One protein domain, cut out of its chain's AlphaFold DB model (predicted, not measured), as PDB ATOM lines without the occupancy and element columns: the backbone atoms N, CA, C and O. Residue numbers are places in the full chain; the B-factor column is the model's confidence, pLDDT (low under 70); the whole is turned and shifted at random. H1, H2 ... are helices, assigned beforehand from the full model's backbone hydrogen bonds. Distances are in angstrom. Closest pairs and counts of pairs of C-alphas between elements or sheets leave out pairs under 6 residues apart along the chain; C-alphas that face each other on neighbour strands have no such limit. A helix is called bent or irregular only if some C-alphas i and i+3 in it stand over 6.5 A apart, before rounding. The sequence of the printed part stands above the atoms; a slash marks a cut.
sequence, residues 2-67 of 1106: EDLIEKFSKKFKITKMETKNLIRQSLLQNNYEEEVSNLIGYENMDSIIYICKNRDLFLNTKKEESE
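Overview. This is residues 2 to 67 of the 1106 residues of the protein "DEAD/DEAH box helicase" of Hamiltosporidium magnivora (UniProt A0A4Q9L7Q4). Three helices, H2, H3 and H4, fold back and forth in two successive helical hairpins, with H1 set about perpendicular to H2 at its first turns and the short H5 packed on H2. Beyond H5, residues 60 to 67 form a tail with no named element. The printed part has 66 residues with five named helices, H1 to H5 in chain order, and no named strand; the class is all helix. It is compact, with a radius of gyration of the C-alphas of 11.2 A and spans of 34 by 25 by 16 A.

Arrangement. H1, residues 2 to 12, touches H2, residues 16 to 28, about perpendicular at 84 degrees; the closest C-alphas are those of Ser 9 and Lys 16, 5.3 A apart, and H2 touches H1 with residues 16 to 20 alone. H2 is the hub, touching three helices. H2 and H3, residues 32 to 40, form a hairpin at a shallow tilt of 31 degrees, opposite ways; they touch, closest at the C-alphas of Ser 26 and Glu 35, 5.3 A, with residues 23 to 27 of H2 alone. H3 and H4, residues 42 to 53, form the next hairpin, at a steep tilt of 43 degrees, opposite ways; they touch, closest at the C-alphas of Ser 37 and Ile 48, 6.2 A. H5, residues 55 to 59, touches H2, closest at the C-alphas of Phe 58 and Arg 24, 6.2 A. H1 and H5 are apart, as are H3 and H5. The helix packing is mostly crossed, but only just, with 1 of 3 touching pairs given a tilt being shallow. Each O i to N i+4 pair is within hydrogen-bond range in H1, H2, H3 and H5, and 6 of 8 are in H4.

Along the chain. H1 begins at C-alpha 2 (-2.604, 35.325, -4.378) and is 14.9 A long; H2 is 18.5 A, H3 11.8 A, H4 15.9 A and H5 6.3 A. H4 is irregular: C-alphas 43 and 46 are 8.8 A apart. H5 ends at C-alpha 59 (0.397, 22.959, -10.375).

Size, cuts and confidence. The two C-alphas farthest apart, those of Glu 43 and Glu 67, are 35.8 A apart. The printed part has no cut, and the four links are tight. The mean pLDDT of the printed part is 78.2; residue 18 and residues 60 to 67 are under 70.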
ATOM      1  N   GLU A   2      -3.324  34.068  -4.110       82.38
ATOM      2  CA  GLU A   2      -2.604  35.325  -4.378       82.38
ATOM      3  C   GLU A   2      -2.133  36.041  -3.112       82.38
ATOM      4  O   GLU A   2      -0.984  36.463  -3.077       82.38
ATOM      5  N   ASP A   3      -2.930  36.061  -2.039       85.81
ATOM      6  CA  ASP A   3      -2.502  36.637  -0.753       85.81
ATOM      7  C   ASP A   3      -1.316  35.890  -0.125       85.81
ATOM      8  O   ASP A   3      -0.430  36.501   0.466       85.81
ATOM      9  N   LEU A   4      -1.260  34.560  -0.283       87.56
ATOM     10  CA  LEU A   4      -0.132  33.736   0.172       87.56
ATOM     11  C   LEU A   4       1.119  34.025  -0.655       87.56
ATOM     12  O   LEU A   4       2.196  34.220  -0.098       87.56
ATOM     13  N   ILE A   5       0.964  34.094  -1.978       87.31
ATOM     14  CA  ILE A   5       2.049  34.454  -2.892       87.31
ATOM     15  C   ILE A   5       2.533  35.873  -2.587       87.31
ATOM     16  O   ILE A   5       3.733  36.103  -2.545       87.31
ATOM     17  N   GLU A   6       1.639  36.821  -2.310       87.62
ATOM     18  CA  GLU A   6       2.009  38.186  -1.959       87.62
ATOM     19  C   GLU A   6       2.741  38.249  -0.614       87.62
ATOM     20  O   GLU A   6       3.819  38.844  -0.531       87.62
ATOM     21  N   LYS A   7       2.210  37.577   0.414       89.00
ATOM     22  CA  LYS A   7       2.836  37.462   1.737       89.00
ATOM     23  C   LYS A   7       4.260  36.916   1.628       89.00
ATOM     24  O   LYS A   7       5.185  37.499   2.193       89.00
ATOM     25  N   PHE A   8       4.453  35.834   0.876       87.56
ATOM     26  CA  PHE A   8       5.769  35.220   0.721       87.56
ATOM     27  C   PHE A   8       6.677  35.963  -0.257       87.56
ATOM     28  O   PHE A   8       7.871  36.030  -0.005       87.56
ATOM     29  N   SER A   9       6.142  36.641  -1.274       88.62
ATOM     30  CA  SER A   9       6.934  37.520  -2.148       88.62
ATOM     31  C   SER A   9       7.554  38.681  -1.373       88.62
ATOM     32  O   SER A   9       8.738  38.977  -1.528       88.62
ATOM     33  N   LYS A  10       6.798  39.266  -0.431       86.69
ATOM     34  CA  LYS A  10       7.296  40.282   0.504       86.69
ATOM     35  C   LYS A  10       8.317  39.699   1.485       86.69
ATOM     36  O   LYS A  10       9.329  40.346   1.741       86.69
ATOM     37  N   LYS A  11       8.093  38.476   1.991       84.75
ATOM     38  CA  LYS A  11       9.036  37.769   2.885       84.75
ATOM     39  C   LYS A  11      10.369  37.466   2.188       84.75
ATOM     40  O   LYS A  11      11.421  37.714   2.762       84.75
ATOM     41  N   PHE A  12      10.321  36.963   0.957       78.81
ATOM     42  CA  PHE A  12      11.490  36.562   0.173       78.81
ATOM     43  C   PHE A  12      12.145  37.722  -0.592       78.81
ATOM     44  O   PHE A  12      13.245  37.554  -1.107       78.81
ATOM     45  N   LYS A  13      11.496  38.895  -0.661       83.38
ATOM     46  CA  LYS A  13      11.912  40.051  -1.482       83.38
ATOM     47  C   LYS A  13      12.107  39.701  -2.965       83.38
ATOM     48  O   LYS A  13      12.990  40.242  -3.624       83.38
ATOM     49  N   ILE A  14      11.262  38.818  -3.483       78.06
ATOM     50  CA  ILE A  14      11.230  38.412  -4.894       78.06
ATOM     51  C   ILE A  14       9.859  38.739  -5.486       78.06
ATOM     52  O   ILE A  14       8.914  39.066  -4.766       78.06
ATOM     53  N   THR A  15       9.718  38.653  -6.803       82.81
ATOM     54  CA  THR A  15       8.437  38.912  -7.463       82.81
ATOM     55  C   THR A  15       7.379  37.862  -7.087       82.81
ATOM     56  O   THR A  15       7.683  36.722  -6.712       82.81
ATOM     57  N   LYS A  16       6.093  38.220  -7.222       77.38
ATOM     58  CA  LYS A  16       4.976  37.269  -7.057       77.38
ATOM     59  C   LYS A  16       5.140  36.047  -7.977       77.38
ATOM     60  O   LYS A  16       4.838  34.930  -7.568       77.38
ATOM     61  N   MET A  17       5.675  36.248  -9.185       73.88
ATOM     62  CA  MET A  17       5.915  35.179 -10.159       73.88
ATOM     63  C   MET A  17       7.041  34.230  -9.722       73.88
ATOM     64  O   MET A  17       6.868  33.015  -9.757       73.88
ATOM     65  N   GLU A  18       8.164  34.759  -9.232       67.75
ATOM     66  CA  GLU A  18       9.265  33.941  -8.699       67.75
ATOM     67  C   GLU A  18       8.838  33.155  -7.456       67.75
ATOM     68  O   GLU A  18       9.130  31.967  -7.344       67.75
ATOM     69  N   THR A  19       8.058  33.777  -6.571       80.38
ATOM     70  CA  THR A  19       7.485  33.108  -5.390       80.38
ATOM     71  C   THR A  19       6.578  31.947  -5.796       80.38
ATOM     72  O   THR A  19       6.654  30.858  -5.229       80.38
ATOM     73  N   LYS A  20       5.736  32.159  -6.814       83.38
ATOM     74  CA  LYS A  20       4.853  31.130  -7.374       83.38
ATOM     75  C   LYS A  20       5.658  29.976  -7.981       83.38
ATOM     76  O   LYS A  20       5.308  28.819  -7.756       83.38
ATOM     77  N   ASN A  21       6.752  30.273  -8.686       77.38
ATOM     78  CA  ASN A  21       7.642  29.270  -9.273       77.38
ATOM     79  C   ASN A  21       8.409  28.459  -8.218       77.38
ATOM     80  O   ASN A  21       8.498  27.243  -8.366       77.38
ATOM     81  N   LEU A  22       8.902  29.088  -7.146       79.50
ATOM     82  CA  LEU A  22       9.573  28.393  -6.039       79.50
ATOM     83  C   LEU A  22       8.635  27.413  -5.334       79.50
ATOM     84  O   LEU A  22       8.956  26.236  -5.210       79.50
ATOM     85  N   ILE A  23       7.432  27.868  -4.963       84.44
ATOM     86  CA  ILE A  23       6.422  26.998  -4.343       84.44
ATOM     87  C   ILE A  23       6.075  25.835  -5.284       84.44
ATOM     88  O   ILE A  23       5.950  24.691  -4.852       84.44
ATOM     89  N   ARG A  24       5.967  26.099  -6.591       83.44
ATOM     90  CA  ARG A  24       5.693  25.071  -7.600       83.44
ATOM     91  C   ARG A  24       6.830  24.053  -7.724       83.44
ATOM     92  O   ARG A  24       6.547  22.865  -7.839       83.44
ATOM     93  N   GLN A  25       8.088  24.490  -7.699       79.12
ATOM     94  CA  GLN A  25       9.255  23.603  -7.735       79.12
ATOM     95  C   GLN A  25       9.312  22.697  -6.504       79.12
ATOM     96  O   GLN A  25       9.491  21.490  -6.661       79.12
ATOM     97  N   SER A  26       9.062  23.240  -5.309       83.50
ATOM     98  CA  SER A  26       8.957  22.442  -4.080       83.50
ATOM     99  C   SER A  26       7.818  21.417  -4.163       83.50
ATOM    100  O   SER A  26       7.993  20.268  -3.774       83.50
ATOM    101  N   LEU A  27       6.676  21.781  -4.762       85.12
ATOM    102  CA  LEU A  27       5.524  20.885  -4.951       85.12
ATOM    103  C   LEU A  27       5.719  19.761  -5.987       85.12
ATOM    104  O   LEU A  27       4.928  18.808  -6.013       85.12
ATOM    105  N   LEU A  28       6.731  19.868  -6.854       83.00
ATOM    106  CA  LEU A  28       7.069  18.859  -7.867       83.00
ATOM    107  C   LEU A  28       8.004  17.763  -7.336       83.00
ATOM    108  O   LEU A  28       8.157  16.739  -7.999       83.00
ATOM    109  N   GLN A  29       8.610  17.957  -6.164       80.06
ATOM    110  CA  GLN A  29       9.483  16.965  -5.537       80.06
ATOM    111  C   GLN A  29       8.687  15.819  -4.890       80.06
ATOM    112  O   GLN A  29       7.518  15.979  -4.531       80.06
ATOM    113  N   ASN A  30       9.325  14.655  -4.711       73.31
ATOM    114  CA  ASN A  30       8.691  13.484  -4.087       73.31
ATOM    115  C   ASN A  30       8.333  13.725  -2.605       73.31
ATOM    116  O   ASN A  30       7.286  13.259  -2.167       73.31
ATOM    117  N   ASN A  31       9.130  14.520  -1.878       86.06
ATOM    118  CA  ASN A  31       8.890  14.921  -0.481       86.06
ATOM    119  C   ASN A  31       8.402  16.377  -0.385       86.06
ATOM    120  O   ASN A  31       8.929  17.185   0.378       86.06
ATOM    121  N   TYR A  32       7.413  16.746  -1.199       85.31
ATOM    122  CA  TYR A  32       6.988  18.142  -1.331       85.31
ATOM    123  C   TYR A  32       6.535  18.803  -0.020       85.31
ATOM    124  O   TYR A  32       6.661  20.013   0.124       85.31
ATOM    125  N   GLU A  33       6.008  18.045   0.942       87.00
ATOM    126  CA  GLU A  33       5.562  18.579   2.235       87.00
ATOM    127  C   GLU A  33       6.738  19.118   3.060       87.00
ATOM    128  O   GLU A  33       6.644  20.190   3.659       87.00
ATOM    129  N   GLU A  34       7.865  18.410   3.032       83.31
ATOM    130  CA  GLU A  34       9.108  18.796   3.695       83.31
ATOM    131  C   GLU A  34       9.780  19.957   2.951       83.31
ATOM    132  O   GLU A  34      10.158  20.951   3.563       83.31
ATOM    133  N   GLU A  35       9.814  19.907   1.617       81.56
ATOM    134  CA  GLU A  35      10.370  20.970   0.770       81.56
ATOM    135  C   GLU A  35       9.600  22.293   0.880       81.56
ATOM    136  O   GLU A  35      10.198  23.367   0.969       81.56
ATOM    137  N   VAL A  36       8.265  22.247   0.916       86.81
ATOM    138  CA  VAL A  36       7.435  23.443   1.135       86.81
ATOM    139  C   VAL A  36       7.630  23.970   2.559       86.81
ATOM    140  O   VAL A  36       7.679  25.187   2.751       86.81
ATOM    141  N   SER A  37       7.799  23.083   3.544       87.06
ATOM    142  CA  SER A  37       8.099  23.474   4.929       87.06
ATOM    143  C   SER A  37       9.464  24.149   5.056       87.06
ATOM    144  O   SER A  37       9.568  25.187   5.707       87.06
ATOM    145  N   ASN A  38      10.481  23.627   4.369       80.88
ATOM    146  CA  ASN A  38      11.824  24.200   4.317       80.88
ATOM    147  C   ASN A  38      11.842  25.552   3.593       80.88
ATOM    148  O   ASN A  38      12.510  26.483   4.038       80.88
ATOM    149  N   LEU A  39      11.072  25.688   2.507       83.94
ATOM    150  CA  LEU A  39      10.968  26.933   1.745       83.94
ATOM    151  C   LEU A  39      10.288  28.048   2.553       83.94
ATOM    152  O   LEU A  39      10.718  29.200   2.534       83.94
ATOM    153  N   ILE A  40       9.180  27.724   3.217       85.69
ATOM    154  CA  ILE A  40       8.280  28.716   3.815       85.69
ATOM    155  C   ILE A  40       8.565  28.946   5.309       85.69
ATOM    156  O   ILE A  40       8.241  30.022   5.834       85.69
ATOM    157  N   GLY A  41       9.223  27.988   5.962       81.69
ATOM    158  CA  GLY A  41       9.523  27.969   7.388       81.69
ATOM    159  C   GLY A  41       8.375  27.380   8.209       81.69
ATOM    160  O   GLY A  41       7.209  27.761   8.039       81.69
ATOM    161  N   TYR A  42       8.712  26.468   9.127       81.44
ATOM    162  CA  TYR A  42       7.770  25.759  10.007       81.44
ATOM    163  C   TYR A  42       6.907  26.694  10.866       81.44
ATOM    164  O   TYR A  42       5.832  26.312  11.315       81.44
ATOM    165  N   GLU A  43       7.306  27.948  11.059       77.69
ATOM    166  CA  GLU A  43       6.499  28.957  11.743       77.69
ATOM    167  C   GLU A  43       5.218  29.363  10.980       77.69
ATOM    168  O   GLU A  43       4.370  30.061  11.530       77.69
ATOM    169  N   ASN A  44       5.040  28.924   9.726       85.88
ATOM    170  CA  ASN A  44       3.856  29.189   8.900       85.88
ATOM    171  C   ASN A  44       3.055  27.909   8.576       85.88
ATOM    172  O   ASN A  44       2.586  27.750   7.444       85.88
ATOM    173  N   MET A  45       2.872  27.005   9.548       83.12
ATOM    174  CA  MET A  45       2.196  25.708   9.345       83.12
ATOM    175  C   MET A  45       0.834  25.806   8.645       83.12
ATOM    176  O   MET A  45       0.576  25.031   7.730       83.12
ATOM    177  N   ASP A  46      -0.009  26.787   8.975       86.38
ATOM    178  CA  ASP A  46      -1.319  26.942   8.320       86.38
ATOM    179  C   ASP A  46      -1.195  27.222   6.814       86.38
ATOM    180  O   ASP A  46      -1.984  26.739   6.001       86.38
ATOM    181  N   SER A  47      -0.164  27.981   6.429       88.88
ATOM    182  CA  SER A  47       0.134  28.292   5.027       88.88
ATOM    183  C   SER A  47       0.685  27.070   4.293       88.88
ATOM    184  O   SER A  47       0.289  26.818   3.158       88.88
ATOM    185  N   ILE A  48       1.549  26.291   4.951       88.44
ATOM    186  CA  ILE A  48       2.110  25.043   4.418       88.44
ATOM    187  C   ILE A  48       0.994  24.018   4.197       88.44
ATOM    188  O   ILE A  48       0.836  23.512   3.088       88.44
ATOM    189  N   ILE A  49       0.157  23.777   5.211       87.69
ATOM    190  CA  ILE A  49      -0.977  22.847   5.133       87.69
ATOM    191  C   ILE A  49      -1.927  23.260   4.006       87.69
ATOM    192  O   ILE A  49      -2.384  22.409   3.243       87.69
ATOM    193  N   TYR A  50      -2.210  24.558   3.865       88.56
ATOM    194  CA  TYR A  50      -3.051  25.060   2.781       88.56
ATOM    195  C   TYR A  50      -2.431  24.816   1.397       88.56
ATOM    196  O   TYR A  50      -3.144  24.402   0.481       88.56
ATOM    197  N   ILE A  51      -1.124  25.048   1.235       89.38
ATOM    198  CA  ILE A  51      -0.400  24.838  -0.028       89.38
ATOM    199  C   ILE A  51      -0.367  23.351  -0.397       89.38
ATOM    200  O   ILE A  51      -0.693  23.007  -1.532       89.38
ATOM    201  N   CYS A  52      -0.060  22.468   0.557       88.06
ATOM    202  CA  CYS A  52      -0.027  21.022   0.333       88.06
ATOM    203  C   CYS A  52      -1.423  20.452   0.031       88.06
ATOM    204  O   CYS A  52      -1.574  19.685  -0.917       88.06
ATOM    205  N   LYS A  53      -2.472  20.879   0.756       89.19
ATOM    206  CA  LYS A  53      -3.861  20.445   0.493       89.19
ATOM    207  C   LYS A  53      -4.390  20.895  -0.868       89.19
ATOM    208  O   LYS A  53      -5.209  20.202  -1.457       89.19
ATOM    209  N   ASN A  54      -3.938  22.047  -1.359       87.12
ATOM    210  CA  ASN A  54      -4.365  22.613  -2.639       87.12
ATOM    211  C   ASN A  54      -3.271  22.491  -3.709       87.12
ATOM    212  O   ASN A  54      -3.182  23.343  -4.594       87.12
ATOM    213  N   ARG A  55      -2.437  21.444  -3.641       84.50
ATOM    214  CA  ARG A  55      -1.298  21.202  -4.543       84.50
ATOM    215  C   ARG A  55      -1.662  21.364  -6.019       84.50
ATOM    216  O   ARG A  55      -0.970  22.072  -6.750       84.50
ATOM    217  N   ASP A  56      -2.786  20.789  -6.437       78.69
ATOM    218  CA  ASP A  56      -3.250  20.861  -7.823       78.69
ATOM    219  C   ASP A  56      -3.536  22.295  -8.276       78.69
ATOM    220  O   ASP A  56      -3.320  22.621  -9.436       78.69
ATOM    221  N   LEU A  57      -3.941  23.192  -7.373       80.06
ATOM    222  CA  LEU A  57      -4.193  24.601  -7.683       80.06
ATOM    223  C   LEU A  57      -2.893  25.344  -8.049       80.06
ATOM    224  O   LEU A  57      -2.877  26.187  -8.945       80.06
ATOM    225  N   PHE A  58      -1.783  25.007  -7.385       76.19
ATOM    226  CA  PHE A  58      -0.459  25.576  -7.664       76.19
ATOM    227  C   PHE A  58       0.192  24.948  -8.906       76.19
ATOM    228  O   PHE A  58       0.900  25.642  -9.642       76.19
ATOM    229  N   LEU A  59      -0.103  23.677  -9.197       78.31
ATOM    230  CA  LEU A  59       0.397  22.959 -10.375       78.31
ATOM    231  C   LEU A  59      -0.427  23.224 -11.654       78.31
ATOM    232  O   LEU A  59       0.146  23.280 -12.741       78.31
ATOM    233  N   ASN A  60      -1.741  23.454 -11.548       61.28
ATOM    234  CA  ASN A  60      -2.650  23.666 -12.689       61.28
ATOM    235  C   ASN A  60      -2.822  25.128 -13.100       61.28
ATOM    236  O   ASN A  60      -3.610  25.423 -14.001       61.28
ATOM    237  N   THR A  61      -2.068  26.060 -12.510       52.66
ATOM    238  CA  THR A  61      -1.933  27.377 -13.136       52.66
ATOM    239  C   THR A  61      -1.280  27.170 -14.499       52.66
ATOM    240  O   THR A  61      -0.109  26.779 -14.588       52.66
ATOM    241  N   LYS A  62      -2.088  27.346 -15.557       41.88
ATOM    242  CA  LYS A  62      -1.627  27.458 -16.942       41.88
ATOM    243  C   LYS A  62      -0.417  28.382 -16.931       41.88
ATOM    244  O   LYS A  62      -0.423  29.366 -16.190       41.88
ATOM    245  N   LYS A  63       0.611  28.036 -17.707       38.16
ATOM    246  CA  LYS A  63       1.697  28.961 -18.013       38.16
ATOM    247  C   LYS A  63       1.032  30.268 -18.453       38.16
ATOM    248  O   LYS A  63       0.512  30.342 -19.558       38.16
ATOM    249  N   GLU A  64       0.998  31.273 -17.587       35.47
ATOM    250  CA  GLU A  64       1.137  32.628 -18.084       35.47
ATOM    251  C   GLU A  64       2.557  32.627 -18.616       35.47
ATOM    252  O   GLU A  64       3.536  32.683 -17.869       35.47
ATOM    253  N   GLU A  65       2.642  32.319 -19.906       36.34
ATOM    254  CA  GLU A  65       3.830  32.480 -20.707       36.34
ATOM    255  C   GLU A  65       4.206  33.952 -20.555       36.34
ATOM    256  O   GLU A  65       3.714  34.824 -21.260       36.34
ATOM    257  N   SER A  66       5.097  34.249 -19.607       33.09
ATOM    258  CA  SER A  66       6.137  35.206 -19.931       33.09
ATOM    259  C   SER A  66       6.783  34.606 -21.171       33.09
ATOM    260  O   SER A  66       7.512  33.617 -21.039       33.09
ATOM    261  N   GLU A  67       6.392  35.076 -22.356       33.78
ATOM    262  CA  GLU A  67       7.028  34.704 -23.610       33.78
ATOM    263  C   GLU A  67       8.529  34.832 -23.370       33.78
ATOM    264  O   GLU A  67       9.077  35.926 -23.211       33.78
TER     265      GLU A  67